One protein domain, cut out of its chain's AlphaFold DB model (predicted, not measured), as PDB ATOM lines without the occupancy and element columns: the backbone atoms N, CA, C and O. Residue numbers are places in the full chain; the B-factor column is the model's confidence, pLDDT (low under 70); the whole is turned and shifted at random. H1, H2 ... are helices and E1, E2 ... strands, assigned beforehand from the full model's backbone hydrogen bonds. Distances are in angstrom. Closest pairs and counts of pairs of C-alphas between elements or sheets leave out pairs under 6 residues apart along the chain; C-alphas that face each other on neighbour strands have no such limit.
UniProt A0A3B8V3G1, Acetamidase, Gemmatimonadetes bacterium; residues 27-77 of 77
ATOM      1  N   PRO A  27      22.191  25.452 -14.816       94.81
ATOM      2  CA  PRO A  27      22.228  24.878 -13.477       94.81
ATOM      3  C   PRO A  27      23.635  24.901 -12.887       94.81
ATOM      4  O   PRO A  27      24.593  24.509 -13.565       94.81
ATOM      5  N   THR A  28      23.761  25.291 -11.621       97.06
ATOM      6  CA  THR A  28      25.007  25.062 -10.887       97.06
ATOM      7  C   THR A  28      25.068  23.589 -10.508       97.06
ATOM      8  O   THR A  28      24.087  23.025 -10.024       97.06
ATOM      9  N   VAL A  29      26.217  22.955 -10.741       97.94
ATOM     10  CA  VAL A  29      26.465  21.582 -10.295       97.94
ATOM     11  C   VAL A  29      27.222  21.632  -8.977       97.94
ATOM     12  O   VAL A  29      28.325  22.174  -8.910       97.94
ATOM     13  N   HIS A  30      26.625  21.052  -7.940       98.31
ATOM     14  CA  HIS A  30      27.225  20.900  -6.620       98.31
ATOM     15  C   HIS A  30      27.600  19.442  -6.395       98.31
ATOM     16  O   HIS A  30      26.814  18.547  -6.701       98.31
ATOM     17  N   VAL A  31      28.767  19.206  -5.806       97.69
ATOM     18  CA  VAL A  31      29.149  17.885  -5.300       97.69
ATOM     19  C   VAL A  31      29.047  17.933  -3.783       97.69
ATOM     20  O   VAL A  31      29.732  18.730  -3.140       97.69
ATOM     21  N   LEU A  32      28.165  17.114  -3.213       96.88
ATOM     22  CA  LEU A  32      28.043  16.940  -1.772       96.88
ATOM     23  C   LEU A  32      28.639  15.594  -1.383       96.88
ATOM     24  O   LEU A  32      28.003  14.547  -1.524       96.88
ATOM     25  N   GLU A  33      29.848  15.658  -0.837       93.56
ATOM     26  CA  GLU A  33      30.475  14.488  -0.253       93.56
ATOM     27  C   GLU A  33      29.805  14.124   1.071       93.56
ATOM     28  O   GLU A  33      29.681  14.936   1.999       93.56
ATOM     29  N   GLY A  34      29.341  12.885   1.160       90.69
ATOM     30  CA  GLY A  34      28.807  12.346   2.388       90.69
ATOM     31  C   GLY A  34      29.938  11.984   3.364       90.69
ATOM     32  O   GLY A  34      31.033  11.575   2.983       90.69
ATOM     33  N   GLY A  35      29.648  12.119   4.649       90.50
ATOM     34  CA  GLY A  35      30.567  11.851   5.742       90.50
ATOM     35  C   GLY A  35      29.904  12.150   7.087       90.50
ATOM     36  O   GLY A  35      28.712  12.472   7.132       90.50
ATOM     37  N   PRO A  36      30.652  12.077   8.198       90.62
ATOM     38  CA  PRO A  36      30.090  12.198   9.548       90.62
ATOM     39  C   PRO A  36      29.390  13.532   9.825       90.62
ATOM     40  O   PRO A  36      28.501  13.606  10.666       90.62
ATOM     41  N   THR A  37      29.783  14.595   9.123       91.56
ATOM     42  CA  THR A  37      29.217  15.940   9.282       91.56
ATOM     43  C   THR A  37      28.093  16.251   8.297       91.56
ATOM     44  O   THR A  37      27.410  17.258   8.467       91.56
ATOM     45  N   THR A  38      27.890  15.414   7.274       94.00
ATOM     46  CA  THR A  38      26.906  15.648   6.204       94.00
ATOM     47  C   THR A  38      25.794  14.599   6.153       94.00
ATOM     48  O   THR A  38      24.782  14.818   5.488       94.00
ATOM     49  N   VAL A  39      25.935  13.486   6.882       91.88
ATOM     50  CA  VAL A  39      24.968  12.381   6.913       91.88
ATOM     51  C   VAL A  39      24.373  12.214   8.311       91.88
ATOM     52  O   VAL A  39      25.084  11.986   9.286       91.88
ATOM     53  N   ALA A  40      23.043  12.244   8.393       91.25
ATOM     54  CA  ALA A  40      22.297  11.802   9.567       91.25
ATOM     55  C   ALA A  40      22.008  10.294   9.480       91.25
ATOM     56  O   ALA A  40      21.589   9.796   8.434       91.25
ATOM     57  N   TRP A  41      22.197   9.560  10.581       90.12
ATOM     58  CA  TRP A  41      21.931   8.119  10.638       90.12
ATOM     59  C   TRP A  41      20.671   7.815  11.454       90.12
ATOM     60  O   TRP A  41      20.604   8.118  12.643       90.12
ATOM     61  N   GLY A  42      19.682   7.181  10.818       90.12
ATOM     62  CA  GLY A  42      18.510   6.620  11.500       90.12
ATOM     63  C   GLY A  42      17.378   7.598  11.831       90.12
ATOM     64  O   GLY A  42      16.439   7.197  12.514       90.12
ATOM     65  N   TYR A  43      17.420   8.849  11.363       92.75
ATOM     66  CA  TYR A  43      16.339   9.813  11.587       92.75
ATOM     67  C   TYR A  43      16.219  10.851  10.466       92.75
ATOM     68  O   TYR A  43      17.158  11.095   9.712       92.75
ATOM     69  N   TYR A  44      15.055  11.501  10.428       94.19
ATOM     70  CA  TYR A  44      14.816  12.752   9.716       94.19
ATOM     71  C   TYR A  44      14.237  13.761  10.707       94.19
ATOM     72  O   TYR A  44      13.365  13.413  11.502       94.19
ATOM     73  N   TRP A  45      14.715  15.002  10.669       96.00
ATOM     74  CA  TRP A  45      14.230  16.079  11.531       96.00
ATOM     75  C   TRP A  45      14.303  17.404  10.772       96.00
ATOM     76  O   TRP A  45      15.347  17.763  10.240       96.00
ATOM     77  N   SER A  46      13.192  18.139  10.737       95.69
ATOM     78  CA  SER A  46      13.076  19.474  10.140       95.69
ATOM     79  C   SER A  46      14.031  20.541  10.691       95.69
ATOM     80  O   SER A  46      14.271  21.521   9.999       95.69
ATOM     81  N   GLU A  47      14.554  20.388  11.911       96.12
ATOM     82  CA  GLU A  47      15.499  21.341  12.520       96.12
ATOM     83  C   GLU A  47      16.949  20.842  12.464       96.12
ATOM     84  O   GLU A  47      17.844  21.492  13.006       96.12
ATOM     85  N   ALA A  48      17.206  19.706  11.804       94.75
ATOM     86  CA  ALA A  48      18.571  19.272  11.553       94.75
ATOM     87  C   ALA A  48      19.327  20.369  10.771       94.75
ATOM     88  O   ALA A  48      18.772  20.933   9.820       94.75
ATOM     89  N   PRO A  49      20.579  20.695  11.143       94.88
ATOM     90  CA  PRO A  49      21.337  21.730  10.456       94.88
ATOM     91  C   PRO A  49      21.486  21.424   8.957       94.88
ATOM     92  O   PRO A  49      21.863  20.307   8.598       94.88
ATOM     93  N   PRO A  50      21.223  22.393   8.063       96.06
ATOM     94  CA  PRO A  50      21.407  22.188   6.634       96.06
ATOM     95  C   PRO A  50      22.899  22.115   6.288       96.06
ATOM     96  O   PRO A  50      23.687  22.945   6.738       96.06
ATOM     97  N   VAL A  51      23.265  21.154   5.441       97.06
ATOM     98  CA  VAL A  51      24.660  20.897   5.029       97.06
ATOM     99  C   VAL A  51      25.008  21.526   3.677       97.06
ATOM    100  O   VAL A  51      26.178  21.717   3.363       97.06
ATOM    101  N   LEU A  52      23.991  21.888   2.891       97.38
ATOM    102  CA  LEU A  52      24.114  22.575   1.609       97.38
ATOM    103  C   LEU A  52      22.872  23.453   1.380       97.38
ATOM    104  O   LEU A  52      21.761  23.071   1.752       97.38
ATOM    105  N   ARG A  53      23.053  24.629   0.771       97.50
ATOM    106  CA  ARG A  53      21.971  25.481   0.253       97.50
ATOM    107  C   ARG A  53      22.159  25.624  -1.253       97.50
ATOM    108  O   ARG A  53      23.273  25.904  -1.681       97.50
ATOM    109  N   ILE A  54      21.087  25.429  -2.014       97.38
ATOM    110  CA  ILE A  54      21.089  25.460  -3.480       97.38
ATOM    111  C   ILE A  54      19.953  26.337  -3.992       97.38
ATOM    112  O   ILE A  54      18.969  26.558  -3.278       97.38
ATOM    113  N   GLU A  55      20.075  26.779  -5.237       96.69
ATOM    114  CA  GLU A  55      19.003  27.479  -5.931       96.69
ATOM    115  C   GLU A  55      18.094  26.489  -6.670       96.69
ATOM    116  O   GLU A  55      18.477  25.370  -7.023       96.69
ATOM    117  N   SER A  56      16.850  26.897  -6.917       95.56
ATOM    118  CA  SER A  56      15.919  26.073  -7.690       95.56
ATOM    119  C   SER A  56      16.444  25.868  -9.111       95.56
ATOM    120  O   SER A  56      16.635  26.831  -9.850       95.56
ATOM    121  N   GLY A  57      16.586  24.607  -9.518       95.00
ATOM    122  CA  GLY A  57      17.101  24.224 -10.833       95.00
ATOM    123  C   GLY A  57      18.561  23.775 -10.827       95.00
ATOM    124  O   GLY A  57      19.005  23.246 -11.842       95.00
ATOM    125  N   ASP A  58      19.274  23.926  -9.707       97.75
ATOM    126  CA  ASP A  58      20.613  23.361  -9.529       97.75
ATOM    127  C   ASP A  58      20.600  21.825  -9.524       97.75
ATOM    128  O   ASP A  58      19.579  21.172  -9.275       97.75
ATOM    129  N   ILE A  59      21.773  21.243  -9.775       98.00
ATOM    130  CA  ILE A  59      22.014  19.800  -9.749       98.00
ATOM    131  C   ILE A  59      22.936  19.490  -8.572       98.00
ATOM    132  O   ILE A  59      23.952  20.158  -8.388       98.00
ATOM    133  N   VAL A  60      22.609  18.454  -7.798       97.75
ATOM    134  CA  VAL A  60      23.469  17.971  -6.711       97.75
ATOM    135  C   VAL A  60      23.845  16.520  -6.965       97.75
ATOM    136  O   VAL A  60      22.985  15.640  -6.999       97.75
ATOM    137  N   GLU A  61      25.138  16.277  -7.116       97.88
ATOM    138  CA  GLU A  61      25.719  14.944  -7.030       97.88
ATOM    139  C   GLU A  61      25.980  14.633  -5.552       97.88
ATOM    140  O   GLU A  61      26.768  15.313  -4.897       97.88
ATOM    141  N   MET A  62      25.273  13.645  -5.002       95.38
ATOM    142  CA  MET A  62      25.394  13.241  -3.598       95.38
ATOM    143  C   MET A  62      26.040  11.865  -3.504       95.38
ATOM    144  O   MET A  62      25.511  10.896  -4.058       95.38
ATOM    145  N   SER A  63      27.121  11.751  -2.736       92.00
ATOM    146  CA  SER A  63      27.638  10.438  -2.362       92.00
ATOM    147  C   SER A  63      26.828   9.850  -1.201       92.00
ATOM    148  O   SER A  63      26.388  10.538  -0.278       92.00
ATOM    149  N   THR A  64      26.576   8.542  -1.270       88.81
ATOM    150  CA  THR A  64      25.798   7.806  -0.262       88.81
ATOM    151  C   THR A  64      26.581   6.608   0.242       88.81
ATOM    152  O   THR A  64      27.324   5.984  -0.515       88.81
ATOM    153  N   PHE A  65      26.372   6.249   1.507       83.00
ATOM    154  CA  PHE A  65      27.087   5.154   2.152       83.00
ATOM    155  C   PHE A  65      26.157   3.987   2.436       83.00
ATOM    156  O   PHE A  65      25.099   4.150   3.043       83.00
ATOM    157  N   LEU A  66      26.617   2.778   2.113       83.12
ATOM    158  CA  LEU A  66      26.069   1.561   2.701       83.12
ATOM    159  C   LEU A  66      26.674   1.376   4.100       83.12
ATOM    160  O   LEU A  66      27.555   0.545   4.323       83.12
ATOM    161  N   THR A  67      26.249   2.211   5.043       71.62
ATOM    162  CA  THR A  67      26.710   2.153   6.432       71.62
ATOM    163  C   THR A  67      25.697   1.401   7.296       71.62
ATOM    164  O   THR A  67      24.549   1.814   7.450       71.62
ATOM    165  N   SER A  68      26.126   0.269   7.864       71.88
ATOM    166  CA  SER A  68      25.329  -0.524   8.808       71.88
ATOM    167  C   SER A  68      25.530  -0.118  10.274       71.88
ATOM    168  O   SER A  68      24.871  -0.685  11.142       71.88
ATOM    169  N   SER A  69      26.426   0.835  10.570       81.12
ATOM    170  CA  SER A  69      26.663   1.328  11.934       81.12
ATOM    171  C   SER A  69      27.255   2.749  11.957       81.12
ATOM    172  O   SER A  69      28.064   3.074  11.084       81.12
ATOM    173  N   PRO A  70      26.950   3.574  12.980       84.62
ATOM    174  CA  PRO A  70      27.550   4.903  13.156       84.62
ATOM    175  C   PRO A  70      29.085   4.898  13.088       84.62
ATOM    176  O   PRO A  70      29.662   5.643  12.302       84.62
ATOM    177  N   ASP A  71      29.747   3.954  13.762       88.62
ATOM    178  CA  ASP A  71      31.214   3.836  13.750       88.62
ATOM    179  C   ASP A  71      31.810   3.616  12.348       88.62
ATOM    180  O   ASP A  71      32.992   3.873  12.119       88.62
ATOM    181  N   ARG A  72      31.054   3.033  11.404       85.00
ATOM    182  CA  ARG A  72      31.523   2.887  10.015       85.00
ATOM    183  C   ARG A  72      31.403   4.195   9.245       85.00
ATOM    184  O   ARG A  72      32.237   4.429   8.380       85.00
ATOM    185  N   LEU A  73      30.400   5.015   9.555       87.69
ATOM    186  CA  LEU A  73      30.267   6.349   8.980       87.69
ATOM    187  C   LEU A  73      31.395   7.260   9.477       87.69
ATOM    188  O   LEU A  73      32.033   7.907   8.659       87.69
ATOM    189  N   GLU A  74      31.703   7.236  10.778       86.44
ATOM    190  CA  GLU A  74      32.819   8.000  11.364       86.44
ATOM    191  C   GLU A  74      34.170   7.690  10.709       86.44
ATOM    192  O   GLU A  74      34.968   8.591  10.481       86.44
ATOM    193  N   ARG A  75      34.402   6.421  10.354       83.75
ATOM    194  CA  ARG A  75      35.633   5.948   9.700       83.75
ATOM    195  C   ARG A  75      35.674   6.144   8.185       83.75
ATOM    196  O   ARG A  75      36.677   5.795   7.572       83.75
ATOM    197  N   ALA A  76      34.585   6.599   7.570       75.75
ATOM    198  CA  ALA A  76      34.540   6.835   6.130       75.75
ATOM    199  C   ALA A  76      35.217   8.160   5.718       75.75
ATOM    200  O   ALA A  76      35.275   8.444   4.524       75.75
ATOM    201  N   GLY A  77      35.718   8.938   6.689       61.75
ATOM    202  CA  GLY A  77      36.566  10.118   6.501       61.75
ATOM    203  C   GLY A  77      38.010   9.861   6.905       61.75
ATOM    204  O   GLY A  77      38.216   9.292   8.001       61.75
TER     205      GLY A  77
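What this domain is: This is residues 27 to 77 of the 77 residues of the protein "Acetamidase" of Gemmatimonadetes bacterium (UniProt A0A3B8V3G1). With little regular structure, this is an elongated piece of mostly loop: two short strands, E1 and E2, side by side towards one end of the long axis, and a small helix, H1, at the other. A wide loop, residues 33 to 58, swings out from E1 and folds back to E2. The printed part has 51 residues, 13 of them in named elements, in the order E1, E2, H1; the sheet E1 = E2 is parallel, and the class is mixed. It is loose, with a radius of gyration of the C-alphas of 12.4 A and spans of 35 by 23 by 14 A.

Where its parts are: E1, residues 29 to 32, begins with C-alpha 29 at (26.465, 21.582, -10.295) and is 9.8 A long from first to last C-alpha. E2, residues 59 to 62, is 9.6 A long. H1, residues 70 to 74, is 6.4 A long and ends with C-alpha 74 at (32.819, 8.000, 11.364).

How they stand to each other: E1 and E2 are parallel neighbours, 21 degrees between their directions; the facing C-alphas of 29 and 59 are 4.8 A apart. N 32 and O 61 are within hydrogen-bond range at 2.8 A. E1 and H1 are apart. In H1 the O i to N i+4 pair is within hydrogen-bond range.

The domain as a whole: The farthest C-alphas, of Pro 27 and Asp 71, are 35.6 A apart. The printed part has no cut. The link from E1 to E2 is long, 26 residues. Residue 77, the chain's last, has pLDDT under 70.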